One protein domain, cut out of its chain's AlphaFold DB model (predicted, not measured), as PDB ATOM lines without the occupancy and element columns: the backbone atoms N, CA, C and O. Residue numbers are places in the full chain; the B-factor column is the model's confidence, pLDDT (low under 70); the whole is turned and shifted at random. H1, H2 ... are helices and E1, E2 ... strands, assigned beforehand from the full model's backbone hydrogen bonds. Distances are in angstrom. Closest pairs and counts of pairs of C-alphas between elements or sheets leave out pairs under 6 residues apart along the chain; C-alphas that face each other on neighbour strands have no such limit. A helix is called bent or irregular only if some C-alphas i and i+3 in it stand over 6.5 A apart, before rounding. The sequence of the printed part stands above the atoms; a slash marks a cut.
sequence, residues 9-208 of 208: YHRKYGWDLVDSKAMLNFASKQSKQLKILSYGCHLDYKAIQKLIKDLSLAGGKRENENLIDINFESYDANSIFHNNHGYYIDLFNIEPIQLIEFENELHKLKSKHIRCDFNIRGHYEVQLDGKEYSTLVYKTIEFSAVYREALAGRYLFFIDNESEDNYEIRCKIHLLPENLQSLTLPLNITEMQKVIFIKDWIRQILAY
ATOM      1  N   TYR A   9     312.782 313.420 241.233       50.97
ATOM      2  CA  TYR A   9     311.358 313.169 240.999       50.97
ATOM      3  C   TYR A   9     310.643 314.458 240.593       50.97
ATOM      4  O   TYR A   9     310.637 315.434 241.346       50.97
ATOM      5  N   HIS A  10     309.987 314.451 239.432       55.88
ATOM      6  CA  HIS A  10     309.162 315.549 238.952       55.88
ATOM      7  C   HIS A  10     307.686 315.179 239.026       55.88
ATOM      8  O   HIS A  10     307.201 314.250 238.385       55.88
ATOM      9  N   ARG A  11     306.919 315.998 239.748       35.84
ATOM     10  CA  ARG A  11     305.487 315.775 239.988       35.84
ATOM     11  C   ARG A  11     304.633 315.675 238.711       35.84
ATOM     12  O   ARG A  11     303.551 315.110 238.767       35.84
ATOM     13  N   LYS A  12     305.084 316.247 237.585       38.62
ATOM     14  CA  LYS A  12     304.315 316.313 236.325       38.62
ATOM     15  C   LYS A  12     304.586 315.169 235.342       38.62
ATOM     16  O   LYS A  12     303.717 314.899 234.523       38.62
ATOM     17  N   TYR A  13     305.758 314.537 235.388       47.19
ATOM     18  CA  TYR A  13     306.149 313.516 234.404       47.19
ATOM     19  C   TYR A  13     306.965 312.355 234.995       47.19
ATOM     20  O   TYR A  13     307.411 311.482 234.259       47.19
ATOM     21  N   GLY A  14     307.101 312.291 236.322       49.31
ATOM     22  CA  GLY A  14     307.777 311.203 237.022       49.31
ATOM     23  C   GLY A  14     309.269 311.455 237.224       49.31
ATOM     24  O   GLY A  14     309.714 312.594 237.335       49.31
ATOM     25  N   TRP A  15     310.039 310.381 237.356       55.06
ATOM     26  CA  TRP A  15     311.481 310.450 237.586       55.06
ATOM     27  C   TRP A  15     312.213 310.987 236.348       55.06
ATOM     28  O   TRP A  15     312.025 310.466 235.250       55.06
ATOM     29  N   ASP A  16     313.040 312.016 236.532       55.34
ATOM     30  CA  ASP A  16     313.869 312.619 235.489       55.34
ATOM     31  C   ASP A  16     315.228 311.913 235.404       55.34
ATOM     32  O   ASP A  16     315.847 311.551 236.414       55.34
ATOM     33  N   LEU A  17     315.667 311.677 234.171       55.59
ATOM     34  CA  LEU A  17     316.763 310.775 233.833       55.59
ATOM     35  C   LEU A  17     318.054 311.569 233.640       55.59
ATOM     36  O   LEU A  17     318.393 311.958 232.526       55.59
ATOM     37  N   VAL A  18     318.800 311.782 234.723       62.31
ATOM     38  CA  VAL A  18     320.111 312.455 234.647       62.31
ATOM     39  C   VAL A  18     321.261 311.448 234.454       62.31
ATOM     40  O   VAL A  18     322.305 311.806 233.915       62.31
ATOM     41  N   ASP A  19     321.074 310.171 234.826       69.81
ATOM     42  CA  ASP A  19     322.089 309.116 234.673       69.81
ATOM     43  C   ASP A  19     321.485 307.697 234.560       69.81
ATOM     44  O   ASP A  19     320.840 307.180 235.478       69.81
ATOM     45  N   SER A  20     321.757 307.034 233.431       65.12
ATOM     46  CA  SER A  20     321.356 305.647 233.158       65.12
ATOM     47  C   SER A  20     321.936 304.627 234.146       65.12
ATOM     48  O   SER A  20     321.261 303.651 234.469       65.12
ATOM     49  N   LYS A  21     323.142 304.855 234.685       71.38
ATOM     50  CA  LYS A  21     323.787 303.956 235.653       71.38
ATOM     51  C   LYS A  21     323.122 304.051 237.024       71.38
ATOM     52  O   LYS A  21     322.846 303.023 237.637       71.38
ATOM     53  N   ALA A  22     322.808 305.263 237.482       65.19
ATOM     54  CA  ALA A  22     322.027 305.479 238.700       65.19
ATOM     55  C   ALA A  22     320.636 304.827 238.612       65.19
ATOM     56  O   ALA A  22     320.203 304.181 239.566       65.19
ATOM     57  N   MET A  23     319.975 304.913 237.454       63.38
ATOM     58  CA  MET A  23     318.703 304.229 237.196       63.38
ATOM     59  C   MET A  23     318.825 302.710 237.189       63.38
ATOM     60  O   MET A  23     317.996 302.036 237.793       63.38
ATOM     61  N   LEU A  24     319.850 302.158 236.541       62.94
ATOM     62  CA  LEU A  24     320.063 300.713 236.514       62.94
ATOM     63  C   LEU A  24     320.350 300.183 237.921       62.94
ATOM     64  O   LEU A  24     319.819 299.145 238.303       62.94
ATOM     65  N   ASN A  25     321.111 300.933 238.720       66.44
ATOM     66  CA  ASN A  25     321.347 300.631 240.129       66.44
ATOM     67  C   ASN A  25     320.063 300.729 240.963       66.44
ATOM     68  O   ASN A  25     319.821 299.861 241.796       66.44
ATOM     69  N   PHE A  26     319.227 301.745 240.737       64.75
ATOM     70  CA  PHE A  26     317.935 301.890 241.409       64.75
ATOM     71  C   PHE A  26     316.972 300.757 241.047       64.75
ATOM     72  O   PHE A  26     316.419 300.129 241.942       64.75
ATOM     73  N   ALA A  27     316.828 300.435 239.760       60.00
ATOM     74  CA  ALA A  27     316.004 299.330 239.280       60.00
ATOM     75  C   ALA A  27     316.520 297.974 239.791       60.00
ATOM     76  O   ALA A  27     315.738 297.157 240.272       60.00
ATOM     77  N   SER A  28     317.840 297.762 239.773       64.62
ATOM     78  CA  SER A  28     318.469 296.560 240.336       64.62
ATOM     79  C   SER A  28     318.228 296.466 241.839       64.62
ATOM     80  O   SER A  28     317.887 295.399 242.339       64.62
ATOM     81  N   LYS A  29     318.337 297.583 242.567       68.19
ATOM     82  CA  LYS A  29     318.016 297.638 243.993       68.19
ATOM     83  C   LYS A  29     316.542 297.328 244.237       68.19
ATOM     84  O   LYS A  29     316.263 296.471 245.057       68.19
ATOM     85  N   GLN A  30     315.613 297.931 243.496       64.44
ATOM     86  CA  GLN A  30     314.182 297.639 243.629       64.44
ATOM     87  C   GLN A  30     313.843 296.179 243.313       64.44
ATOM     88  O   GLN A  30     313.011 295.597 243.996       64.44
ATOM     89  N   SER A  31     314.520 295.552 242.346       64.12
ATOM     90  CA  SER A  31     314.340 294.121 242.055       64.12
ATOM     91  C   SER A  31     314.799 293.194 243.189       64.12
ATOM     92  O   SER A  31     314.397 292.035 243.233       64.12
ATOM     93  N   LYS A  32     315.611 293.711 244.120       76.75
ATOM     94  CA  LYS A  32     316.063 293.024 245.337       76.75
ATOM     95  C   LYS A  32     315.233 293.404 246.563       76.75
ATOM     96  O   LYS A  32     315.661 293.125 247.672       76.75
ATOM     97  N   GLN A  33     314.080 294.046 246.390       83.62
ATOM     98  CA  GLN A  33     313.201 294.425 247.489       83.62
ATOM     99  C   GLN A  33     311.800 293.875 247.250       83.62
ATOM    100  O   GLN A  33     311.223 294.046 246.177       83.62
ATOM    101  N   LEU A  34     311.234 293.225 248.259       84.06
ATOM    102  CA  LEU A  34     309.915 292.613 248.178       84.06
ATOM    103  C   LEU A  34     309.148 292.832 249.477       84.06
ATOM    104  O   LEU A  34     309.693 292.667 250.565       84.06
ATOM    105  N   LYS A  35     307.869 293.199 249.378       87.56
ATOM    106  CA  LYS A  35     306.972 293.160 250.529       87.56
ATOM    107  C   LYS A  35     306.147 291.882 250.492       87.56
ATOM    108  O   LYS A  35     305.596 291.534 249.449       87.56
ATOM    109  N   ILE A  36     306.034 291.209 251.627       89.25
ATOM    110  CA  ILE A  36     305.102 290.103 251.832       89.25
ATOM    111  C   ILE A  36     304.021 290.603 252.777       89.25
ATOM    112  O   ILE A  36     304.322 291.031 253.886       89.25
ATOM    113  N   LEU A  37     302.768 290.556 252.335       89.75
ATOM    114  CA  LEU A  37     301.614 290.881 253.161       89.75
ATOM    115  C   LEU A  37     300.862 289.598 253.508       89.75
ATOM    116  O   LEU A  37     300.400 288.884 252.616       89.75
ATOM    117  N   SER A  38     300.698 289.349 254.804       90.94
ATOM    118  CA  SER A  38     299.792 288.324 255.325       90.94
ATOM    119  C   SER A  38     298.519 288.981 255.838       90.94
ATOM    120  O   SER A  38     298.591 289.872 256.681       90.94
ATOM    121  N   TYR A  39     297.354 288.577 255.341       90.75
ATOM    122  CA  TYR A  39     296.095 289.206 255.726       90.75
ATOM    123  C   TYR A  39     294.908 288.244 255.802       90.75
ATOM    124  O   TYR A  39     294.882 287.191 255.158       90.75
ATOM    125  N   GLY A  40     293.906 288.621 256.592       90.25
ATOM    126  CA  GLY A  40     292.715 287.816 256.856       90.25
ATOM    127  C   GLY A  40     292.077 288.171 258.195       90.25
ATOM    128  O   GLY A  40     292.231 289.288 258.678       90.25
ATOM    129  N   CYS A  41     291.380 287.207 258.790       89.56
ATOM    130  CA  CYS A  41     290.789 287.312 260.120       89.56
ATOM    131  C   CYS A  41     291.320 286.161 260.981       89.56
ATOM    132  O   CYS A  41     291.277 285.012 260.535       89.56
ATOM    133  N   HIS A  42     291.807 286.461 262.188       88.62
ATOM    134  CA  HIS A  42     292.419 285.499 263.114       88.62
ATOM    135  C   HIS A  42     293.721 284.874 262.593       88.62
ATOM    136  O   HIS A  42     293.855 283.649 262.516       88.62
ATOM    137  N   LEU A  43     294.694 285.713 262.245       88.69
ATOM    138  CA  LEU A  43     296.002 285.248 261.782       88.69
ATOM    139  C   LEU A  43     296.720 284.456 262.888       88.69
ATOM    140  O   LEU A  43     296.718 284.840 264.060       88.69
ATOM    141  N   ASP A  44     297.407 283.372 262.510       88.88
ATOM    142  CA  ASP A  44     298.269 282.619 263.429       88.88
ATOM    143  C   ASP A  44     299.620 283.327 263.612       88.88
ATOM    144  O   ASP A  44     300.655 282.938 263.064       88.88
ATOM    145  N   TYR A  45     299.606 284.405 264.394       85.50
ATOM    146  CA  TYR A  45     300.792 285.211 264.674       85.50
ATOM    147  C   TYR A  45     301.927 284.413 265.310       85.50
ATOM    148  O   TYR A  45     303.089 284.706 265.044       85.50
ATOM    149  N   LYS A  46     301.624 283.390 266.118       87.44
ATOM    150  CA  LYS A  46     302.662 282.554 266.738       87.44
ATOM    151  C   LYS A  46     303.399 281.740 265.682       87.44
ATOM    152  O   LYS A  46     304.626 281.667 265.723       87.44
ATOM    153  N   ALA A  47     302.669 281.146 264.740       90.25
ATOM    154  CA  ALA A  47     303.274 280.430 263.627       90.25
ATOM    155  C   ALA A  47     304.059 281.376 262.706       90.25
ATOM    156  O   ALA A  47     305.207 281.079 262.383       90.25
ATOM    157  N   ILE A  48     303.496 282.541 262.363       89.19
ATOM    158  CA  ILE A  48     304.169 283.562 261.543       89.19
ATOM    159  C   ILE A  48     305.482 284.016 262.197       89.19
ATOM    160  O   ILE A  48     306.535 283.960 261.568       89.19
ATOM    161  N   GLN A  49     305.448 284.404 263.475       87.00
ATOM    162  CA  GLN A  49     306.635 284.830 264.225       87.00
ATOM    163  C   GLN A  49     307.698 283.737 264.286       87.00
ATOM    164  O   GLN A  49     308.889 284.024 264.174       87.00
ATOM    165  N   LYS A  50     307.284 282.474 264.451       89.00
ATOM    166  CA  LYS A  50     308.212 281.344 264.432       89.00
ATOM    167  C   LYS A  50     308.912 281.232 263.078       89.00
ATOM    168  O   LYS A  50     310.134 281.163 263.063       89.00
ATOM    169  N   LEU A  51     308.172 281.281 261.967       89.44
ATOM    170  CA  LEU A  51     308.757 281.216 260.623       89.44
ATOM    171  C   LEU A  51     309.746 282.359 260.371       89.44
ATOM    172  O   LEU A  51     310.838 282.126 259.860       89.44
ATOM    173  N   ILE A  52     309.394 283.583 260.767       85.81
ATOM    174  CA  ILE A  52     310.258 284.758 260.584       85.81
ATOM    175  C   ILE A  52     311.517 284.661 261.450       85.81
ATOM    176  O   ILE A  52     312.614 285.000 261.001       85.81
ATOM    177  N   LYS A  53     311.393 284.145 262.678       84.25
ATOM    178  CA  LYS A  53     312.538 283.890 263.554       84.25
ATOM    179  C   LYS A  53     313.455 282.804 262.991       84.25
ATOM    180  O   LYS A  53     314.665 283.008 262.968       84.25
ATOM    181  N   ASP A  54     312.895 281.687 262.532       84.62
ATOM    182  CA  ASP A  54     313.651 280.584 261.929       84.62
ATOM    183  C   ASP A  54     314.416 281.079 260.688       84.62
ATOM    184  O   ASP A  54     315.602 280.790 260.525       84.62
ATOM    185  N   LEU A  55     313.779 281.931 259.882       79.81
ATOM    186  CA  LEU A  55     314.386 282.571 258.719       79.81
ATOM    187  C   LEU A  55     315.497 283.564 259.094       79.81
ATOM    188  O   LEU A  55     316.559 283.570 258.478       79.81
ATOM    189  N   SER A  56     315.283 284.376 260.132       72.88
ATOM    190  CA  SER A  56     316.275 285.342 260.625       72.88
ATOM    191  C   SER A  56     317.513 284.654 261.206       72.88
ATOM    192  O   SER A  56     318.629 285.139 261.033       72.88
ATOM    193  N   LEU A  57     317.335 283.506 261.870       73.25
ATOM    194  CA  LEU A  57     318.432 282.664 262.363       73.25
ATOM    195  C   LEU A  57     319.195 281.972 261.225       73.25
ATOM    196  O   LEU A  57     320.388 281.711 261.368       73.25
ATOM    197  N   ALA A  58     318.523 281.694 260.107       66.69
ATOM    198  CA  ALA A  58     319.119 281.127 258.900       66.69
ATOM    199  C   ALA A  58     319.763 282.181 257.972       66.69
ATOM    200  O   ALA A  58     320.383 281.812 256.973       66.69
ATOM    201  N   GLY A  59     319.613 283.478 258.268       59.53
ATOM    202  CA  GLY A  59     320.041 284.576 257.401       59.53
ATOM    203  C   GLY A  59     321.537 284.548 257.068       59.53
ATOM    204  O   GLY A  59     322.394 284.412 257.945       59.53
ATOM    205  N   GLY A  60     321.854 284.693 255.778       56.19
ATOM    206  CA  GLY A  60     323.227 284.746 255.276       56.19
ATOM    207  C   GLY A  60     324.005 285.964 255.789       56.19
ATOM    208  O   GLY A  60     323.440 287.000 256.146       56.19
ATOM    209  N   LYS A  61     325.342 285.870 255.813       53.75
ATOM    210  CA  LYS A  61     326.200 287.028 256.114       53.75
ATOM    211  C   LYS A  61     325.932 288.135 255.084       53.75
ATOM    212  O   LYS A  61     325.914 287.862 253.887       53.75
ATOM    213  N   ARG A  62     325.808 289.389 255.544       53.22
ATOM    214  CA  ARG A  62     325.565 290.608 254.729       53.22
ATOM    215  C   ARG A  62     326.566 290.858 253.584       53.22
ATOM    216  O   ARG A  62     326.391 291.806 252.830       53.22
ATOM    217  N   GLU A  63     327.608 290.044 253.465       54.22
ATOM    218  CA  GLU A  63     328.629 290.123 252.416       54.22
ATOM    219  C   GLU A  63     328.165 289.530 251.071       54.22
ATOM    220  O   GLU A  63     328.848 289.713 250.068       54.22
ATOM    221  N   ASN A  64     327.016 288.841 251.014       59.19
ATOM    222  CA  ASN A  64     326.488 288.287 249.765       59.19
ATOM    223  C   ASN A  64     325.668 289.342 248.990       59.19
ATOM    224  O   ASN A  64     324.604 289.773 249.434       59.19
ATOM    225  N   GLU A  65     326.133 289.747 247.804       62.47
ATOM    226  CA  GLU A  65     325.463 290.759 246.967       62.47
ATOM    227  C   GLU A  65     324.098 290.301 246.414       62.47
ATOM    228  O   GLU A  65     323.347 291.120 245.878       62.47
ATOM    229  N   ASN A  66     323.753 289.016 246.538       71.81
ATOM    230  CA  ASN A  66     322.532 288.418 245.986       71.81
ATOM    231  C   ASN A  66     321.360 288.319 246.976       71.81
ATOM    232  O   ASN A  66     320.365 287.659 246.674       71.81
ATOM    233  N   LEU A  67     321.464 288.954 248.144       78.88
ATOM    234  CA  LEU A  67     320.372 288.982 249.115       78.88
ATOM    235  C   LEU A  67     319.195 289.835 248.620       78.88
ATOM    236  O   LEU A  67     319.369 290.823 247.901       78.88
ATOM    237  N   ILE A  68     317.998 289.436 249.038       81.38
ATOM    238  CA  ILE A  68     316.736 290.141 248.822       81.38
ATOM    239  C   ILE A  68     316.300 290.741 250.161       81.38
ATOM    240  O   ILE A  68     316.231 290.025 251.161       81.38
ATOM    241  N   ASP A  69     315.983 292.034 250.178       83.88
ATOM    242  CA  ASP A  69     315.344 292.709 251.303       83.88
ATOM    243  C   ASP A  69     313.852 292.366 251.302       83.88
ATOM    244  O   ASP A  69     313.117 292.701 250.366       83.88
ATOM    245  N   ILE A  70     313.386 291.739 252.369       85.00
ATOM    246  CA  ILE A  70     311.978 291.437 252.575       85.00
ATOM    247  C   ILE A  70     311.430 292.350 253.661       85.00
ATOM    248  O   ILE A  70     311.974 292.396 254.761       85.00
ATOM    249  N   ASN A  71     310.339 293.050 253.352       87.25
ATOM    250  CA  ASN A  71     309.469 293.675 254.344       87.25
ATOM    251  C   ASN A  71     308.253 292.769 254.551       87.25
ATOM    252  O   ASN A  71     307.444 292.611 253.639       87.25
ATOM    253  N   PHE A  72     308.122 292.158 255.719       88.62
ATOM    254  CA  PHE A  72     306.935 291.392 256.064       88.62
ATOM    255  C   PHE A  72     305.957 292.276 256.829       88.62
ATOM    256  O   PHE A  72     306.320 292.831 257.860       88.62
ATOM    257  N   GLU A  73     304.712 292.350 256.361       89.06
ATOM    258  CA  GLU A  73     303.624 293.055 257.034       89.06
ATOM    259  C   GLU A  73     302.419 292.130 257.268       89.06
ATOM    260  O   GLU A  73     302.143 291.217 256.482       89.06
ATOM    261  N   SER A  74     301.669 292.376 258.343       88.94
ATOM    262  CA  SER A  74     300.420 291.663 258.640       88.94
ATOM    263  C   SER A  74     299.220 292.603 258.765       88.94
ATOM    264  O   SER A  74     299.338 293.642 259.421       88.94
ATOM    265  N   TYR A  75     298.055 292.188 258.268       89.50
ATOM    266  CA  TYR A  75     296.765 292.828 258.540       89.50
ATOM    267  C   TYR A  75     295.736 291.800 259.033       89.50
ATOM    268  O   TYR A  75     295.281 290.955 258.262       89.50
ATOM    269  N   ASP A  76     295.346 291.887 260.304       89.81
ATOM    270  CA  ASP A  76     294.256 291.085 260.868       89.81
ATOM    271  C   ASP A  76     293.003 291.951 261.022       89.81
ATOM    272  O   ASP A  76     293.019 292.964 261.725       89.81
ATOM    273  N   ALA A  77     291.911 291.544 260.371       89.25
ATOM    274  CA  ALA A  77     290.603 292.172 260.511       89.25
ATOM    275  C   ALA A  77     290.111 292.127 261.969       89.25
ATOM    276  O   ALA A  77     289.375 293.011 262.406       89.25
ATOM    277  N   ASN A  78     290.526 291.124 262.749       86.88
ATOM    278  CA  ASN A  78     290.241 291.052 264.175       86.88
ATOM    279  C   ASN A  78     291.331 291.724 265.009       86.88
ATOM    280  O   ASN A  78     292.125 291.068 265.679       86.88
ATOM    281  N   SER A  79     291.331 293.054 265.015       71.19
ATOM    282  CA  SER A  79     292.266 293.842 265.823       71.19
ATOM    283  C   SER A  79     292.015 293.743 267.338       71.19
ATOM    284  O   SER A  79     292.933 293.979 268.120       71.19
ATOM    285  N   ILE A  80     290.811 293.336 267.771       67.38
ATOM    286  CA  ILE A  80     290.402 293.270 269.191       67.38
ATOM    287  C   ILE A  80     291.161 292.178 269.960       67.38
ATOM    288  O   ILE A  80     291.465 292.346 271.140       67.38
ATOM    289  N   PHE A  81     291.513 291.068 269.306       56.50
ATOM    290  CA  PHE A  81     292.316 290.011 269.935       56.50
ATOM    291  C   PHE A  81     293.776 290.418 270.191       56.50
ATOM    292  O   PHE A  81     294.492 289.715 270.909       56.50
ATOM    293  N   HIS A  82     294.215 291.561 269.662       56.41
ATOM    294  CA  HIS A  82     295.626 291.922 269.577       56.41
ATOM    295  C   HIS A  82     295.957 293.180 270.379       56.41
ATOM    296  O   HIS A  82     296.593 294.101 269.878       56.41
ATOM    297  N   ASN A  83     295.622 293.179 271.672       47.31
ATOM    298  CA  ASN A  83     295.992 294.245 272.618       47.31
ATOM    299  C   ASN A  83     297.515 294.453 272.805       47.31
ATOM    300  O   ASN A  83     297.899 295.328 273.569       47.31
ATOM    301  N   ASN A  84     298.389 293.678 272.145       42.16
ATOM    302  CA  ASN A  84     299.847 293.809 272.280       42.16
ATOM    303  C   ASN A  84     300.660 293.578 270.991       42.16
ATOM    304  O   ASN A  84     301.885 293.671 271.053       42.16
ATOM    305  N   HIS A  85     300.060 293.196 269.858       46.50
ATOM    306  CA  HIS A  85     300.806 292.757 268.655       46.50
ATOM    307  C   HIS A  85     300.325 293.480 267.388       46.50
ATOM    308  O   HIS A  85     300.236 292.879 266.320       46.50
ATOM    309  N   GLY A  86     299.987 294.771 267.526       47.97
ATOM    310  CA  GLY A  86     299.678 295.643 266.392       47.97
ATOM    311  C   GLY A  86     300.705 295.478 265.271       47.97
ATOM    312  O   GLY A  86     301.868 295.228 265.561       47.97
ATOM    313  N   TYR A  87     300.232 295.552 264.023       53.59
ATOM    314  CA  TYR A  87     301.002 295.493 262.773       53.59
ATOM    315  C   TYR A  87     302.393 294.859 262.910       53.59
ATOM    316  O   TYR A  87     303.371 295.545 263.203       53.59
ATOM    317  N   TYR A  88     302.501 293.554 262.664       61.09
ATOM    318  CA  TYR A  88     303.814 292.932 262.584       61.09
ATOM    319  C   TYR A  88     304.535 293.478 261.353       61.09
ATOM    320  O   TYR A  88     304.062 293.253 260.241       61.09
ATOM    321  N   ILE A  89     305.623 294.219 261.559       64.19
ATOM    322  CA  ILE A  89     306.479 294.762 260.503       64.19
ATOM    323  C   ILE A  89     307.896 294.295 260.797       64.19
ATOM    324  O   ILE A  89     308.455 294.676 261.822       64.19
ATOM    325  N   ASP A  90     308.472 293.513 259.892       75.56
ATOM    326  CA  ASP A  90     309.862 293.075 259.992       75.56
ATOM    327  C   ASP A  90     310.601 293.251 258.677       75.56
ATOM    328  O   ASP A  90     310.048 293.057 257.594       75.56
ATOM    329  N   LEU A  91     311.884 293.583 258.794       77.50
ATOM    330  CA  LEU A  91     312.800 293.730 257.673       77.50
ATOM    331  C   LEU A  91     313.935 292.719 257.819       77.50
ATOM    332  O   LEU A  91     314.675 292.756 258.803       77.50
ATOM    333  N   PHE A  92     314.102 291.844 256.834       81.44
ATOM    334  CA  PHE A  92     315.175 290.848 256.819       81.44
ATOM    335  C   PHE A  92     315.772 290.672 255.423       81.44
ATOM    336  O   PHE A  92     315.132 290.962 254.417       81.44
ATOM    337  N   ASN A  93     317.024 290.213 255.366       82.25
ATOM    338  CA  ASN A  93     317.752 289.966 254.122       82.25
ATOM    339  C   ASN A  93     317.984 288.462 253.973       82.25
ATOM    340  O   ASN A  93     318.561 287.846 254.870       82.25
ATOM    341  N   ILE A  94     317.554 287.878 252.858       82.38
ATOM    342  CA  ILE A  94     317.628 286.426 252.636       82.38
ATOM    343  C   ILE A  94     318.073 286.090 251.221       82.38
ATOM    344  O   ILE A  94     317.949 286.898 250.302       82.38
ATOM    345  N   GLU A  95     318.582 284.877 251.037       83.50
ATOM    346  CA  GLU A  95     318.875 284.353 249.709       83.50
ATOM    347  C   GLU A  95     317.579 283.980 248.962       83.50
ATOM    348  O   GLU A  95     316.588 283.594 249.591       83.50
ATOM    349  N   PRO A  96     317.560 284.020 247.616       81.44
ATOM    350  CA  PRO A  96     316.364 283.692 246.837       81.44
ATOM    351  C   PRO A  96     315.773 282.304 247.130       81.44
ATOM    352  O   PRO A  96     314.559 282.130 247.070       81.44
ATOM    353  N   ILE A  97     316.608 281.314 247.466       82.44
ATOM    354  CA  ILE A  97     316.134 279.969 247.822       82.44
ATOM    355  C   ILE A  97     315.388 279.958 249.163       82.44
ATOM    356  O   ILE A  97     314.325 279.351 249.269       82.44
ATOM    357  N   GLN A  98     315.881 280.714 250.146       84.81
ATOM    358  CA  GLN A  98     315.254 280.856 251.460       84.81
ATOM    359  C   GLN A  98     313.903 281.569 251.354       84.81
ATOM    360  O   GLN A  98     312.983 281.251 252.100       84.81
ATOM    361  N   LEU A  99     313.753 282.499 250.400       84.81
ATOM    362  CA  LEU A  99     312.465 283.130 250.101       84.81
ATOM    363  C   LEU A  99     311.430 282.098 249.637       84.81
ATOM    364  O   LEU A  99     310.303 282.112 250.120       84.81
ATOM    365  N   ILE A 100     311.812 281.196 248.728       83.75
ATOM    366  CA  ILE A 100     310.913 280.153 248.212       83.75
ATOM    367  C   ILE A 100     310.490 279.204 249.338       83.75
ATOM    368  O   ILE A 100     309.311 278.874 249.463       83.75
ATOM    369  N   GLU A 101     311.435 278.771 250.173       86.81
ATOM    370  CA  GLU A 101     311.156 277.910 251.327       86.81
ATOM    371  C   GLU A 101     310.246 278.606 252.343       86.81
ATOM    372  O   GLU A 101     309.237 278.033 252.760       86.81
ATOM    373  N   PHE A 102     310.549 279.861 252.681       88.25
ATOM    374  CA  PHE A 102     309.730 280.674 253.573       88.25
ATOM    375  C   PHE A 102     308.302 280.815 253.055       88.25
ATOM    376  O   PHE A 102     307.354 280.579 253.801       88.25
ATOM    377  N   GLU A 103     308.128 281.156 251.778       87.56
ATOM    378  CA  GLU A 103     306.804 281.269 251.176       87.56
ATOM    379  C   GLU A 103     306.068 279.933 251.189       87.56
ATOM    380  O   GLU A 103     304.886 279.911 251.519       87.56
ATOM    381  N   ASN A 104     306.731 278.818 250.888       88.00
ATOM    382  CA  ASN A 104     306.102 277.499 250.937       88.00
ATOM    383  C   ASN A 104     305.586 277.152 252.338       88.00
ATOM    384  O   ASN A 104     304.483 276.623 252.458       88.00
ATOM    385  N   GLU A 105     306.348 277.446 253.393       90.75
ATOM    386  CA  GLU A 105     305.882 277.249 254.770       90.75
ATOM    387  C   GLU A 105     304.772 278.235 255.143       90.75
ATOM    388  O   GLU A 105     303.775 277.845 255.751       90.75
ATOM    389  N   LEU A 106     304.900 279.496 254.729       90.06
ATOM    390  CA  LEU A 106     303.915 280.539 254.988       90.06
ATOM    391  C   LEU A 106     302.554 280.193 254.361       90.06
ATOM    392  O   LEU A 106     301.533 280.313 255.027       90.06
ATOM    393  N   HIS A 107     302.525 279.672 253.130       88.31
ATOM    394  CA  HIS A 107     301.293 279.257 252.443       88.31
ATOM    395  C   HIS A 107     300.592 278.046 253.083       88.31
ATOM    396  O   HIS A 107     299.445 277.762 252.740       88.31
ATOM    397  N   LYS A 108     301.240 277.326 254.010       90.12
ATOM    398  CA  LYS A 108     300.576 276.279 254.808       90.12
ATOM    399  C   LYS A 108     299.738 276.864 255.944       90.12
ATOM    400  O   LYS A 108     298.900 276.152 256.502       90.12
ATOM    401  N   LEU A 109     299.972 278.123 256.322       88.81
ATOM    402  CA  LEU A 109     299.205 278.801 257.359       88.81
ATOM    403  C   LEU A 109     297.830 279.226 256.834       88.81
ATOM    404  O   LEU A 109     297.618 279.458 255.645       88.81
ATOM    405  N   LYS A 110     296.866 279.330 257.752       82.44
ATOM    406  CA  LYS A 110     295.516 279.803 257.436       82.44
ATOM    407  C   LYS A 110     295.515 281.325 257.326       82.44
ATOM    408  O   LYS A 110     295.411 281.996 258.343       82.44
ATOM    409  N   SER A 111     295.615 281.850 256.110       84.44
ATOM    410  CA  SER A 111     295.336 283.247 255.744       84.44
ATOM    411  C   SER A 111     295.714 283.466 254.277       84.44
ATOM    412  O   SER A 111     296.065 282.523 253.567       84.44
ATOM    413  N   LYS A 112     295.623 284.706 253.794       88.94
ATOM    414  CA  LYS A 112     296.106 285.087 252.468       88.94
ATOM    415  C   LYS A 112     297.514 285.655 252.606       88.94
ATOM    416  O   LYS A 112     297.738 286.544 253.421       88.94
ATOM    417  N   HIS A 113     298.443 285.151 251.801       88.81
ATOM    418  CA  HIS A 113     299.843 285.567 251.790       88.81
ATOM    419  C   HIS A 113     300.201 285.987 250.374       88.81
ATOM    420  O   HIS A 113     300.049 285.204 249.439       88.81
ATOM    421  N   ILE A 114     300.602 287.240 250.195       86.25
ATOM    422  CA  ILE A 114     300.807 287.808 248.862       86.25
ATOM    423  C   ILE A 114     302.060 288.671 248.800       86.25
ATOM    424  O   ILE A 114     302.484 289.275 249.784       86.25
ATOM    425  N   ARG A 115     302.615 288.763 247.593       87.25
ATOM    426  CA  ARG A 115     303.693 289.688 247.250       87.25
ATOM    427  C   ARG A 115     303.129 291.060 246.884       87.25
ATOM    428  O   ARG A 115     302.273 291.173 246.002       87.25
ATOM    429  N   CYS A 116     303.663 292.100 247.510       84.62
ATOM    430  CA  CYS A 116     303.300 293.496 247.306       84.62
ATOM    431  C   CYS A 116     304.517 294.327 246.902       84.62
ATOM    432  O   CYS A 116     305.652 294.011 247.262       84.62
ATOM    433  N   ASP A 117     304.259 295.399 246.152       82.06
ATOM    434  CA  ASP A 117     305.259 296.400 245.799       82.06
ATOM    435  C   ASP A 117     305.858 296.961 247.089       82.06
ATOM    436  O   ASP A 117     305.137 297.453 247.962       82.06
ATOM    437  N   PHE A 118     307.182 296.847 247.217       75.94
ATOM    438  CA  PHE A 118     307.906 297.223 248.427       75.94
ATOM    439  C   PHE A 118     307.624 298.671 248.835       75.94
ATOM    440  O   PHE A 118     307.509 298.974 250.024       75.94
ATOM    441  N   ASN A 119     307.454 299.551 247.846       70.88
ATOM    442  CA  ASN A 119     307.333 300.991 248.047       70.88
ATOM    443  C   ASN A 119     305.881 301.482 248.101       70.88
ATOM    444  O   ASN A 119     305.656 302.677 248.274       70.88
ATOM    445  N   ILE A 120     304.890 300.594 247.960       66.62
ATOM    446  CA  ILE A 120     303.473 300.976 247.955       66.62
ATOM    447  C   ILE A 120     302.794 300.410 249.199       66.62
ATOM    448  O   ILE A 120     302.115 299.385 249.165       66.62
ATOM    449  N   ARG A 121     302.991 301.130 250.306       68.19
ATOM    450  CA  ARG A 121     302.037 301.213 251.413       68.19
ATOM    451  C   ARG A 121     301.624 302.670 251.518       68.19
ATOM    452  O   ARG A 121     302.451 303.522 251.827       68.19
ATOM    453  N   GLY A 122     300.371 302.940 251.193       80.81
ATOM    454  CA  GLY A 122     299.802 304.279 251.255       80.81
ATOM    455  C   GLY A 122     298.533 304.300 252.085       80.81
ATOM    456  O   GLY A 122     297.980 303.249 252.412       80.81
ATOM    457  N   HIS A 123     298.078 305.509 252.372       87.94
ATOM    458  CA  HIS A 123     296.739 305.753 252.882       87.94
ATOM    459  C   HIS A 123     295.881 306.318 251.753       87.94
ATOM    460  O   HIS A 123     296.378 307.026 250.871       87.94
ATOM    461  N   TYR A 124     294.603 305.964 251.757       90.81
ATOM    462  CA  TYR A 124     293.613 306.529 250.857       90.81
ATOM    463  C   TYR A 124     292.381 306.920 251.649       90.81
ATOM    464  O   TYR A 124     291.704 306.070 252.231       90.81
ATOM    465  N   GLU A 125     292.119 308.218 251.658       94.50
ATOM    466  CA  GLU A 125     291.074 308.843 252.452       94.50
ATOM    467  C   GLU A 125     289.868 309.165 251.570       94.50
ATOM    468  O   GLU A 125     290.001 309.608 250.423       94.50
ATOM    469  N   VAL A 126     288.668 308.933 252.098       95.19
ATOM    470  CA  VAL A 126     287.415 309.294 251.439       95.19
ATOM    471  C   VAL A 126     286.454 309.966 252.409       95.19
ATOM    472  O   VAL A 126     286.207 309.499 253.515       95.19
ATOM    473  N   GLN A 127     285.837 311.042 251.932       96.56
ATOM    474  CA  GLN A 127     284.797 311.768 252.654       96.56
ATOM    475  C   GLN A 127     283.423 311.138 252.404       96.56
ATOM    476  O   GLN A 127     282.954 311.127 251.259       96.56
ATOM    477  N   LEU A 128     282.763 310.627 253.439       95.56
ATOM    478  CA  LEU A 128     281.436 310.012 253.364       95.56
ATOM    479  C   LEU A 128     280.586 310.456 254.560       95.56
ATOM    480  O   LEU A 128     280.997 310.296 255.702       95.56
ATOM    481  N   ASP A 129     279.408 311.021 254.287       93.56
ATOM    482  CA  ASP A 129     278.424 311.453 255.294       93.56
ATOM    483  C   ASP A 129     279.005 312.341 256.415       93.56
ATOM    484  O   ASP A 129     278.606 312.267 257.574       93.56
ATOM    485  N   GLY A 130     279.956 313.209 256.048       93.25
ATOM    486  CA  GLY A 130     280.618 314.143 256.964       93.25
ATOM    487  C   GLY A 130     281.778 313.555 257.774       93.25
ATOM    488  O   GLY A 130     282.312 314.267 258.618       93.25
ATOM    489  N   LYS A 131     282.165 312.298 257.514       95.69
ATOM    490  CA  LYS A 131     283.314 311.608 258.121       95.69
ATOM    491  C   LYS A 131     284.420 311.339 257.096       95.69
ATOM    492  O   LYS A 131     284.134 311.072 255.923       95.69
ATOM    493  N   GLU A 132     285.671 311.349 257.546       96.44
ATOM    494  CA  GLU A 132     286.866 311.032 256.766       96.44
ATOM    495  C   GLU A 132     287.357 309.610 257.049       96.44
ATOM    496  O   GLU A 132     288.145 309.335 257.955       96.44
ATOM    497  N   TYR A 133     286.908 308.671 256.224       95.81
ATOM    498  CA  TYR A 133     287.349 307.289 256.337       95.81
ATOM    499  C   TYR A 133     288.723 307.110 255.696       95.81
ATOM    500  O   TYR A 133     288.936 307.521 254.555       95.81
ATOM    501  N   SER A 134     289.629 306.432 256.400       94.25
ATOM    502  CA  SER A 134     290.981 306.116 255.918       94.25
ATOM    503  C   SER A 134     291.104 304.635 255.568       94.25
ATOM    504  O   SER A 134     290.568 303.759 256.253       94.25
ATOM    505  N   THR A 135     291.840 304.326 254.511       93.94
ATOM    506  CA  THR A 135     292.154 302.949 254.126       93.94
ATOM    507  C   THR A 135     293.648 302.777 253.911       93.94
ATOM    508  O   THR A 135     294.308 303.672 253.395       93.94
ATOM    509  N   LEU A 136     294.183 301.611 254.267       91.62
ATOM    510  CA  LEU A 136     295.516 301.191 253.845       91.62
ATOM    511  C   LEU A 136     295.442 300.640 252.427       91.62
ATOM    512  O   LEU A 136     294.553 299.842 252.128       91.62
ATOM    513  N   VAL A 137     296.403 301.009 251.582       91.06
ATOM    514  CA  VAL A 137     296.474 300.563 250.187       91.06
ATOM    515  C   VAL A 137     297.780 299.845 249.909       91.06
ATOM    516  O   VAL A 137     298.865 300.376 250.160       91.06
ATOM    517  N   TYR A 138     297.656 298.673 249.298       89.38
ATOM    518  CA  TYR A 138     298.755 297.876 248.774       89.38
ATOM    519  C   TYR A 138     298.584 297.665 247.277       89.38
ATOM    520  O   TYR A 138     297.467 297.588 246.765       89.38
ATOM    521  N   LYS A 139     299.704 297.528 246.569       87.88
ATOM    522  CA  LYS A 139     299.731 297.114 245.165       87.88
ATOM    523  C   LYS A 139     300.384 295.744 245.071       87.88
ATOM    524  O   LYS A 139     301.535 295.596 245.471       87.88
ATOM    525  N   THR A 140     299.678 294.754 244.546       85.31
ATOM    526  CA  THR A 140     300.228 293.403 244.403       85.31
ATOM    527  C   THR A 140     301.166 293.319 243.200       85.31
ATOM    528  O   THR A 140     300.941 293.976 242.179       85.31
ATOM    529  N   ILE A 141     302.225 292.513 243.317       77.44
ATOM    530  CA  ILE A 141     303.185 292.247 242.229       77.44
ATOM    531  C   ILE A 141     302.974 290.842 241.649       77.44
ATOM    532  O   ILE A 141     303.950 290.207 241.281       77.44
ATOM    533  N   GLU A 142     301.749 290.302 241.651       62.38
ATOM    534  CA  GLU A 142     301.474 288.876 241.384       62.38
ATOM    535  C   GLU A 142     302.282 288.288 240.210       62.38
ATOM    536  O   GLU A 142     301.929 288.392 239.043       62.38
ATOM    537  N   PHE A 143     303.388 287.638 240.567       51.16
ATOM    538  CA  PHE A 143     304.215 286.799 239.721       51.16
ATOM    539  C   PHE A 143     304.397 285.515 240.505       51.16
ATOM    540  O   PHE A 143     305.338 285.364 241.286       51.16
ATOM    541  N   SER A 144     303.456 284.595 240.340       44.31
ATOM    542  CA  SER A 144     303.730 283.223 240.716       44.31
ATOM    543  C   SER A 144     304.344 282.538 239.509       44.31
ATOM    544  O   SER A 144     303.671 282.326 238.506       44.31
ATOM    545  N   ALA A 145     305.612 282.145 239.615       39.03
ATOM    546  CA  ALA A 145     306.234 281.246 238.643       39.03
ATOM    547  C   ALA A 145     305.493 279.889 238.528       39.03
ATOM    548  O   ALA A 145     305.753 279.124 237.603       39.03
ATOM    549  N   VAL A 146     304.569 279.593 239.455       37.41
ATOM    550  CA  VAL A 146     303.791 278.347 239.533       37.41
ATOM    551  C   VAL A 146     302.514 278.394 238.682       37.41
ATOM    552  O   VAL A 146     302.068 277.351 238.207       37.41
ATOM    553  N   TYR A 147     301.938 279.571 238.422       40.19
ATOM    554  CA  TYR A 147     300.697 279.701 237.651       40.19
ATOM    555  C   TYR A 147     300.991 280.287 236.264       40.19
ATOM    556  O   TYR A 147     301.479 281.401 236.132       40.19
ATOM    557  N   ARG A 148     300.686 279.523 235.207       33.47
ATOM    558  CA  ARG A 148     300.864 279.909 233.789       33.47
ATOM    559  C   ARG A 148     299.874 280.982 233.299       33.47
ATOM    560  O   ARG A 148     299.748 281.180 232.094       33.47
ATOM    561  N   GLU A 149     299.175 281.664 234.200       33.19
ATOM    562  CA  GLU A 149     298.230 282.724 233.858       33.19
ATOM    563  C   GLU A 149     298.756 284.072 234.345       33.19
ATOM    564  O   GLU A 149     299.249 284.203 235.466       33.19
ATOM    565  N   ALA A 150     298.656 285.081 233.479       40.38
ATOM    566  CA  ALA A 150     298.977 286.459 233.809       40.38
ATOM    567  C   ALA A 150     297.917 286.999 234.777       40.38
ATOM    568  O   ALA A 150     296.908 287.565 234.359       40.38
ATOM    569  N   LEU A 151     298.128 286.812 236.076       50.84
ATOM    570  CA  LEU A 151     297.344 287.514 237.079       50.84
ATOM    571  C   LEU A 151     297.762 288.985 237.029       50.84
ATOM    572  O   LEU A 151     298.847 289.366 237.462       50.84
ATOM    573  N   ALA A 152     296.922 289.815 236.409       58.28
ATOM    574  CA  ALA A 152     297.106 291.255 236.444       58.28
ATOM    575  C   ALA A 152     297.183 291.681 237.914       58.28
ATOM    576  O   ALA A 152     296.312 291.320 238.708       58.28
ATOM    577  N   GLY A 153     298.225 292.436 238.282       71.62
ATOM    578  CA  GLY A 153     298.321 292.992 239.627       71.62
ATOM    579  C   GLY A 153     297.034 293.736 240.007       71.62
ATOM    580  O   GLY A 153     296.216 294.105 239.156       71.62
ATOM    581  N   ARG A 154     296.848 293.965 241.303       86.25
ATOM    582  CA  ARG A 154     295.645 294.587 241.865       86.25
ATOM    583  C   ARG A 154     296.006 295.551 242.982       86.25
ATOM    584  O   ARG A 154     297.061 295.440 243.604       86.25
ATOM    585  N   TYR A 155     295.112 296.495 243.232       90.38
ATOM    586  CA  TYR A 155     295.101 297.251 244.469       90.38
ATOM    587  C   TYR A 155     294.303 296.491 245.522       90.38
ATOM    588  O   TYR A 155     293.218 295.978 245.235       90.38
ATOM    589  N   LEU A 156     294.837 296.441 246.733       91.94
ATOM    590  CA  LEU A 156     294.192 295.847 247.890       91.94
ATOM    591  C   LEU A 156     294.034 296.914 248.968       91.94
ATOM    592  O   LEU A 156     295.012 297.561 249.344       91.94
ATOM    593  N   PHE A 157     292.802 297.090 249.427       94.12
ATOM    594  CA  PHE A 157     292.401 298.101 250.391       94.12
ATOM    595  C   PHE A 157     291.917 297.445 251.677       94.12
ATOM    596  O   PHE A 157     291.166 296.465 251.648       94.12
ATOM    597  N   PHE A 158     292.311 298.036 252.796       94.00
ATOM    598  CA  PHE A 158     291.909 297.628 254.135       94.00
ATOM    599  C   PHE A 158     291.475 298.837 254.946       94.00
ATOM    600  O   PHE A 158     291.972 299.935 254.714       94.00
ATOM    601  N   ILE A 159     290.593 298.647 255.924       93.69
ATOM    602  CA  ILE A 159     290.233 299.733 256.837       93.69
ATOM    603  C   ILE A 159     291.430 300.027 257.733       93.69
ATOM    604  O   ILE A 159     291.983 299.123 258.361       93.69
ATOM    605  N   ASP A 160     291.835 301.290 257.767       89.75
ATOM    606  CA  ASP A 160     292.963 301.737 258.571       89.75
ATOM    607  C   ASP A 160     292.635 301.672 260.072       89.75
ATOM    608  O   ASP A 160     291.598 302.179 260.522       89.75
ATOM    609  N   ASN A 161     293.531 301.065 260.856       83.06
ATOM    610  CA  ASN A 161     293.355 300.924 262.298       83.06
ATOM    611  C   ASN A 161     293.613 302.202 263.110       83.06
ATOM    612  O   ASN A 161     293.344 302.189 264.308       83.06
ATOM    613  N   GLU A 162     294.048 303.297 262.479       82.12
ATOM    614  CA  GLU A 162     294.441 304.526 263.185       82.12
ATOM    615  C   GLU A 162     293.381 305.647 263.141       82.12
ATOM    616  O   GLU A 162     293.114 306.259 264.170       82.12
ATOM    617  N   SER A 163     292.692 305.875 262.013       86.38
ATOM    618  CA  SER A 163     291.726 306.993 261.869       86.38
ATOM    619  C   SER A 163     290.521 306.915 262.826       86.38
ATOM    620  O   SER A 163     289.854 305.887 262.903       86.38
ATOM    621  N   GLU A 164     290.181 307.983 263.546       89.94
ATOM    622  CA  GLU A 164     289.054 307.982 264.498       89.94
ATOM    623  C   GLU A 164     287.711 307.636 263.836       89.94
ATOM    624  O   GLU A 164     286.956 306.814 264.363       89.94
ATOM    625  N   ASP A 165     287.458 308.157 262.636       93.88
ATOM    626  CA  ASP A 165     286.211 307.946 261.892       93.88
ATOM    627  C   ASP A 165     285.996 306.486 261.460       93.88
ATOM    628  O   ASP A 165     284.862 306.048 261.249       93.88
ATOM    629  N   ASN A 166     287.066 305.685 261.425       93.31
ATOM    630  CA  ASN A 166     286.983 304.250 261.169       93.31
ATOM    631  C   ASN A 166     286.520 303.432 262.385       93.31
ATOM    632  O   ASN A 166     286.277 302.236 262.227       93.31
ATOM    633  N   TYR A 167     286.423 304.010 263.591       90.44
ATOM    634  CA  TYR A 167     286.199 303.259 264.837       90.44
ATOM    635  C   TYR A 167     285.022 302.279 264.750       90.44
ATOM    636  O   TYR A 167     285.194 301.089 265.010       90.44
ATOM    637  N   GLU A 168     283.862 302.759 264.299       90.94
ATOM    638  CA  GLU A 168     282.649 301.950 264.141       90.94
ATOM    639  C   GLU A 168     282.874 300.731 263.232       90.94
ATOM    640  O   GLU A 168     282.434 299.624 263.537       90.94
ATOM    641  N   ILE A 169     283.608 300.922 262.136       92.44
ATOM    642  CA  ILE A 169     283.907 299.866 261.168       92.44
ATOM    643  C   ILE A 169     284.895 298.858 261.755       92.44
ATOM    644  O   ILE A 169     284.676 297.649 261.669       92.44
ATOM    645  N   ARG A 170     285.971 299.333 262.388       89.06
ATOM    646  CA  ARG A 170     287.015 298.473 262.971       89.06
ATOM    647  C   ARG A 170     286.476 297.529 264.024       89.06
ATOM    648  O   ARG A 170     286.872 296.368 264.070       89.06
ATOM    649  N   CYS A 171     285.545 298.011 264.840       87.69
ATOM    650  CA  CYS A 171     284.932 297.206 265.885       87.69
ATOM    651  C   CYS A 171     284.109 296.032 265.340       87.69
ATOM    652  O   CYS A 171     283.857 295.100 266.099       87.69
ATOM    653  N   LYS A 172     283.716 296.036 264.058       90.44
ATOM    654  CA  LYS A 172     282.896 294.968 263.465       90.44
ATOM    655  C   LYS A 172     283.489 294.280 262.242       90.44
ATOM    656  O   LYS A 172     282.956 293.252 261.848       90.44
ATOM    657  N   ILE A 173     284.583 294.773 261.655       92.19
ATOM    658  CA  ILE A 173     285.097 294.238 260.383       92.19
ATOM    659  C   ILE A 173     285.399 292.732 260.436       92.19
ATOM    660  O   ILE A 173     285.099 292.014 259.489       92.19
ATOM    661  N   HIS A 174     285.882 292.222 261.570       92.06
ATOM    662  CA  HIS A 174     286.114 290.792 261.797       92.06
ATOM    663  C   HIS A 174     284.850 289.919 261.839       92.06
ATOM    664  O   HIS A 174     284.950 288.705 261.671       92.06
ATOM    665  N   LEU A 175     283.679 290.516 262.076       93.12
ATOM    666  CA  LEU A 175     282.379 289.837 262.078       93.12
ATOM    667  C   LEU A 175     281.776 289.744 260.672       93.12
ATOM    668  O   LEU A 175     280.784 289.041 260.473       93.12
ATOM    669  N   LEU A 176     282.344 290.464 259.703       93.88
ATOM    670  CA  LEU A 176     281.838 290.508 258.340       93.88
ATOM    671  C   LEU A 176     282.310 289.291 257.532       93.88
ATOM    672  O   LEU A 176     283.388 288.749 257.796       93.88
ATOM    673  N   PRO A 177     281.564 288.904 256.484       93.31
ATOM    674  CA  PRO A 177     282.043 287.975 255.466       93.31
ATOM    675  C   PRO A 177     283.409 288.385 254.890       93.31
ATOM    676  O   PRO A 177     283.678 289.571 254.704       93.31
ATOM    677  N   GLU A 178     284.263 287.413 254.543       89.00
ATOM    678  CA  GLU A 178     285.635 287.677 254.064       89.00
ATOM    679  C   GLU A 178     285.713 288.653 252.880       89.00
ATOM    680  O   GLU A 178     286.668 289.422 252.766       89.00
ATOM    681  N   ASN A 179     284.720 288.635 251.988       89.00
ATOM    682  CA  ASN A 179     284.666 289.519 250.824       89.00
ATOM    683  C   ASN A 179     284.391 290.991 251.182       89.00
ATOM    684  O   ASN A 179     284.544 291.847 250.317       89.00
ATOM    685  N   LEU A 180     283.986 291.283 252.423       94.44
ATOM    686  CA  LEU A 180     283.816 292.641 252.948       94.44
ATOM    687  C   LEU A 180     284.956 293.069 253.878       94.44
ATOM    688  O   LEU A 180     285.059 294.252 254.188       94.44
ATOM    689  N   GLN A 181     285.837 292.156 254.293       94.12
ATOM    690  CA  GLN A 181     286.977 292.478 255.165       94.12
ATOM    691  C   GLN A 181     288.106 293.219 254.432       94.12
ATOM    692  O   GLN A 181     288.953 293.851 255.057       94.12
ATOM    693  N   SER A 182     288.132 293.142 253.101       94.44
ATOM    694  CA  SER A 182     289.085 293.855 252.249       94.44
ATOM    695  C   SER A 182     288.456 294.143 250.894       94.44
ATOM    696  O   SER A 182     287.625 293.366 250.423       94.44
ATOM    697  N   LEU A 183     288.885 295.221 250.242       95.19
ATOM    698  CA  LEU A 183     288.440 295.583 248.900       95.19
ATOM    699  C   LEU A 183     289.578 295.371 247.897       95.19
ATOM    700  O   LEU A 183     290.693 295.848 248.081       95.19
ATOM    701  N   THR A 184     289.290 294.656 246.812       92.44
ATOM    702  CA  THR A 184     290.230 294.431 245.708       92.44
ATOM    703  C   THR A 184     289.780 295.198 244.472       92.44
ATOM    704  O   THR A 184     288.634 295.057 244.055       92.44
ATOM    705  N   LEU A 185     290.686 295.958 243.855       91.19
ATOM    706  CA  LEU A 185     290.430 296.722 242.631       91.19
ATOM    707  C   LEU A 185     291.509 296.449 241.567       91.19
ATOM    708  O   LEU A 185     292.669 296.224 241.917       91.19
ATOM    709  N   PRO A 186     291.179 296.478 240.265       88.31
ATOM    710  CA  PRO A 186     292.165 296.283 239.203       88.31
ATOM    711  C   PRO A 186     293.105 297.495 239.078       88.31
ATOM    712  O   PRO A 186     292.738 298.613 239.431       88.31
ATOM    713  N   LEU A 187     294.322 297.310 238.549       85.81
ATOM    714  CA  LEU A 187     295.304 298.408 238.440       85.81
ATOM    715  C   LEU A 187     294.935 299.503 237.436       85.81
ATOM    716  O   LEU A 187     295.409 300.627 237.571       85.81
ATOM    717  N   ASN A 188     294.113 299.194 236.435       86.19
ATOM    718  CA  ASN A 188     293.680 300.153 235.416       86.19
ATOM    719  C   ASN A 188     292.515 301.047 235.877       86.19
ATOM    720  O   ASN A 188     291.961 301.794 235.071       86.19
ATOM    721  N   ILE A 189     292.126 300.964 237.151       89.88
ATOM    722  CA  ILE A 189     291.047 301.767 237.713       89.88
ATOM    723  C   ILE A 189     291.466 303.234 237.892       89.88
ATOM    724  O   ILE A 189     292.573 303.536 238.342       89.88
ATOM    725  N   THR A 190     290.566 304.160 237.569       92.69
ATOM    726  CA  THR A 190     290.796 305.602 237.751       92.69
ATOM    727  C   THR A 190     290.604 306.031 239.207       92.69
ATOM    728  O   THR A 190     289.879 305.387 239.961       92.69
ATOM    729  N   GLU A 191     291.182 307.169 239.599       89.44
ATOM    730  CA  GLU A 191     291.004 307.723 240.950       89.44
ATOM    731  C   GLU A 191     289.533 307.995 241.296       89.44
ATOM    732  O   GLU A 191     289.081 307.632 242.376       89.44
ATOM    733  N   MET A 192     288.742 308.535 240.362       93.19
ATOM    734  CA  MET A 192     287.304 308.745 240.589       93.19
ATOM    735  C   MET A 192     286.563 307.429 240.842       93.19
ATOM    736  O   MET A 192     285.708 307.359 241.724       93.19
ATOM    737  N   GLN A 193     286.905 306.373 240.101       94.50
ATOM    738  CA  GLN A 193     286.327 305.052 240.328       94.50
ATOM    739  C   GLN A 193     286.752 304.489 241.689       94.50
ATOM    740  O   GLN A 193     285.892 303.980 242.399       94.50
ATOM    741  N   LYS A 194     288.025 304.628 242.097       93.94
ATOM    742  CA  LYS A 194     288.481 304.208 243.437       93.94
ATOM    743  C   LYS A 194     287.633 304.844 244.535       93.94
ATOM    744  O   LYS A 194     287.127 304.114 245.381       93.94
ATOM    745  N   VAL A 195     287.401 306.159 244.477       96.25
ATOM    746  CA  VAL A 195     286.539 306.859 245.447       96.25
ATOM    747  C   VAL A 195     285.145 306.232 245.507       96.25
ATOM    748  O   VAL A 195     284.640 306.000 246.602       96.25
ATOM    749  N   ILE A 196     284.526 305.950 244.357       97.12
ATOM    750  CA  ILE A 196     283.185 305.346 244.295       97.12
ATOM    751  C   ILE A 196     283.189 303.964 244.957       97.12
ATOM    752  O   ILE A 196     282.427 303.738 245.893       97.12
ATOM    753  N   PHE A 197     284.092 303.071 244.542       97.62
ATOM    754  CA  PHE A 197     284.144 301.707 245.071       97.62
ATOM    755  C   PHE A 197     284.473 301.655 246.564       97.62
ATOM    756  O   PHE A 197     283.880 300.855 247.284       97.62
ATOM    757  N   ILE A 198     285.383 302.504 247.045       96.75
ATOM    758  CA  ILE A 198     285.734 302.560 248.468       96.75
ATOM    759  C   ILE A 198     284.542 303.066 249.284       96.75
ATOM    760  O   ILE A 198     284.203 302.459 250.296       96.75
ATOM    761  N   LYS A 199     283.851 304.120 248.828       97.62
ATOM    762  CA  LYS A 199     282.636 304.609 249.498       97.62
ATOM    763  C   LYS A 199     281.534 303.557 249.522       97.62
ATOM    764  O   LYS A 199     280.902 303.371 250.555       97.62
ATOM    765  N   ASP A 200     281.308 302.860 248.414       97.69
ATOM    766  CA  ASP A 200     280.274 301.827 248.331       97.69
ATOM    767  C   ASP A 200     280.606 300.607 249.189       97.69
ATOM    768  O   ASP A 200     279.715 300.020 249.803       97.69
ATOM    769  N   TRP A 201     281.881 300.242 249.283       97.62
ATOM    770  CA  TRP A 201     282.349 299.216 250.207       97.62
ATOM    771  C   TRP A 201     282.135 299.628 251.669       97.62
ATOM    772  O   TRP A 201     281.547 298.869 252.436       97.62
ATOM    773  N   ILE A 202     282.511 300.855 252.041       97.00
ATOM    774  CA  ILE A 202     282.283 301.395 253.390       97.00
ATOM    775  C   ILE A 202     280.789 301.420 253.730       97.00
ATOM    776  O   ILE A 202     280.406 300.982 254.811       97.00
ATOM    777  N   ARG A 203     279.923 301.852 252.807       96.88
ATOM    778  CA  ARG A 203     278.463 301.821 253.002       96.88
ATOM    779  C   ARG A 203     277.941 300.411 253.258       96.88
ATOM    780  O   ARG A 203     277.115 300.234 254.146       96.88
ATOM    781  N   GLN A 204     278.423 299.420 252.506       96.31
ATOM    782  CA  GLN A 204     278.048 298.019 252.721       96.31
ATOM    783  C   GLN A 204     278.456 297.531 254.108       96.31
ATOM    784  O   GLN A 204     277.671 296.856 254.766       96.31
ATOM    785  N   ILE A 205     279.652 297.904 254.569       95.69
ATOM    786  CA  ILE A 205     280.098 297.579 255.922       95.69
ATOM    787  C   ILE A 205     279.204 298.261 256.965       95.69
ATOM    788  O   ILE A 205     278.777 297.621 257.920       95.69
ATOM    789  N   LEU A 206     278.906 299.552 256.805       94.38
ATOM    790  CA  LEU A 206     278.080 300.304 257.753       94.38
ATOM    791  C   LEU A 206     276.648 299.755 257.841       94.38
ATOM    792  O   LEU A 206     276.104 299.715 258.937       94.38
ATOM    793  N   ALA A 207     276.087 299.275 256.731       93.69
ATOM    794  CA  ALA A 207     274.736 298.716 256.665       93.69
ATOM    795  C   ALA A 207     274.582 297.300 257.263       93.69
ATOM    796  O   ALA A 207     273.447 296.846 257.411       93.69
ATOM    797  N   TYR A 208     275.687 296.609 257.559       90.62
ATOM    798  CA  TYR A 208     275.704 295.278 258.181       90.62
ATOM    799  C   TYR A 208     275.634 295.368 259.708       90.62
ATOM    800  O   TYR A 208     274.848 294.604 260.306       90.62
TER     801      TYR A 208
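Overview. This is residues 9 to 208 of the 208 residues of an uncharacterized protein of Lysinibacillus sp. SGAir0095 (UniProt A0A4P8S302). A strongly twisted sheet of seven strands runs through the model: H2 and H3 pack side by side over its E4, E3 and E2 part, and at the other end the sheet curls round H6. The long strand E5 bends between the two parts; H1 only grazes the sheet with residues 27 to 31, and E1 lies farthest from the mean of the C-alphas. The printed part has 200 residues, with six named helices and eight named strands in the order E1 H1 E2 H2 E3 E4 H3 E5 E6 E7 H4 H5 E8 H6, class mixed. The mixed sheet runs E4, E3, E2, E5, E6, E7, E8; the whole is compact, radius of gyration of the C-alphas 18.5 A, spanning 53 by 45 by 34 A.

Arrangement. Begin at E2, residues 33 to 40, parallel to E3, residues 68 to 76, with N 36 and O 71 at 2.8 A, within hydrogen-bond range. E4, residues 89 to 94, forms a hairpin with E3; see N 70 and O 92, 2.8 A. E5, residues 112 to 128, antiparallel to E2 at N 37 and O 114, 2.9 A, bends by 113 degrees at residue 115. E5, E6, residues 131 to 140, and E7, residues 154 to 159, form a meander, each strand the antiparallel neighbour of the one before: N 124 and O 135, 2.8 A; N 138 and O 156, 2.9 A. E8, residues 183 to 186, is antiparallel to E7 at N 157 and O 183, 2.8 A. H2, residues 45 to 57, touches H3, residues 96 to 106, at a shallow tilt of 19 degrees, opposite ways, closest C-alphas Leu 51 and Phe 102, 7.1 A; both on one face make two layers with the sheet. E2, H2, E3 is a strand-helix-strand unit, a helix between parallel neighbour strands; E4, H3, E5 is a split one, with E3 and E2 between its strands; both crossovers are right-handed. H4, residues 164 to 170, irregular with C-alphas 165 and 168 at 7.3 A, is on the same face as H2 and H6, residues 191 to 206. H5, residues 178 to 181, grazes the sheet and only just touches H6's residues 201 to 205, with 3 pairs of C-alphas within 8 A, closest Leu 180 and Ile 205, 6.9 A. In H2, H3, H6 and H1, residues 20 to 31, every O i to N i+4 pair is within hydrogen-bond range; H4 has 1 of 3, but 3 of 4 O i to N i+3 pairs, and H5 is too short.

Along the chain. Find C-alpha 14 at (307.777, 311.203, 237.022), where E1, residues 14 to 16, begins. E5 runs 28.9 A from C-alpha 112 at (296.106, 285.087, 252.468), E6 28.4 A, E3 25.5 A and H6 22.5 A, ending at C-alpha 206, (278.080, 300.304, 257.753).

Size, cuts and confidence. The C-alphas of Glu 63 and Ala 207, the two farthest apart, are 54.7 A apart. The printed part has no cut; the links E3 to E4 and E6 to E7 are long. Mean pLDDT of the printed part is 79.6, and 53 residues are under 70, among them residues 9 to 20 and 142 to 152.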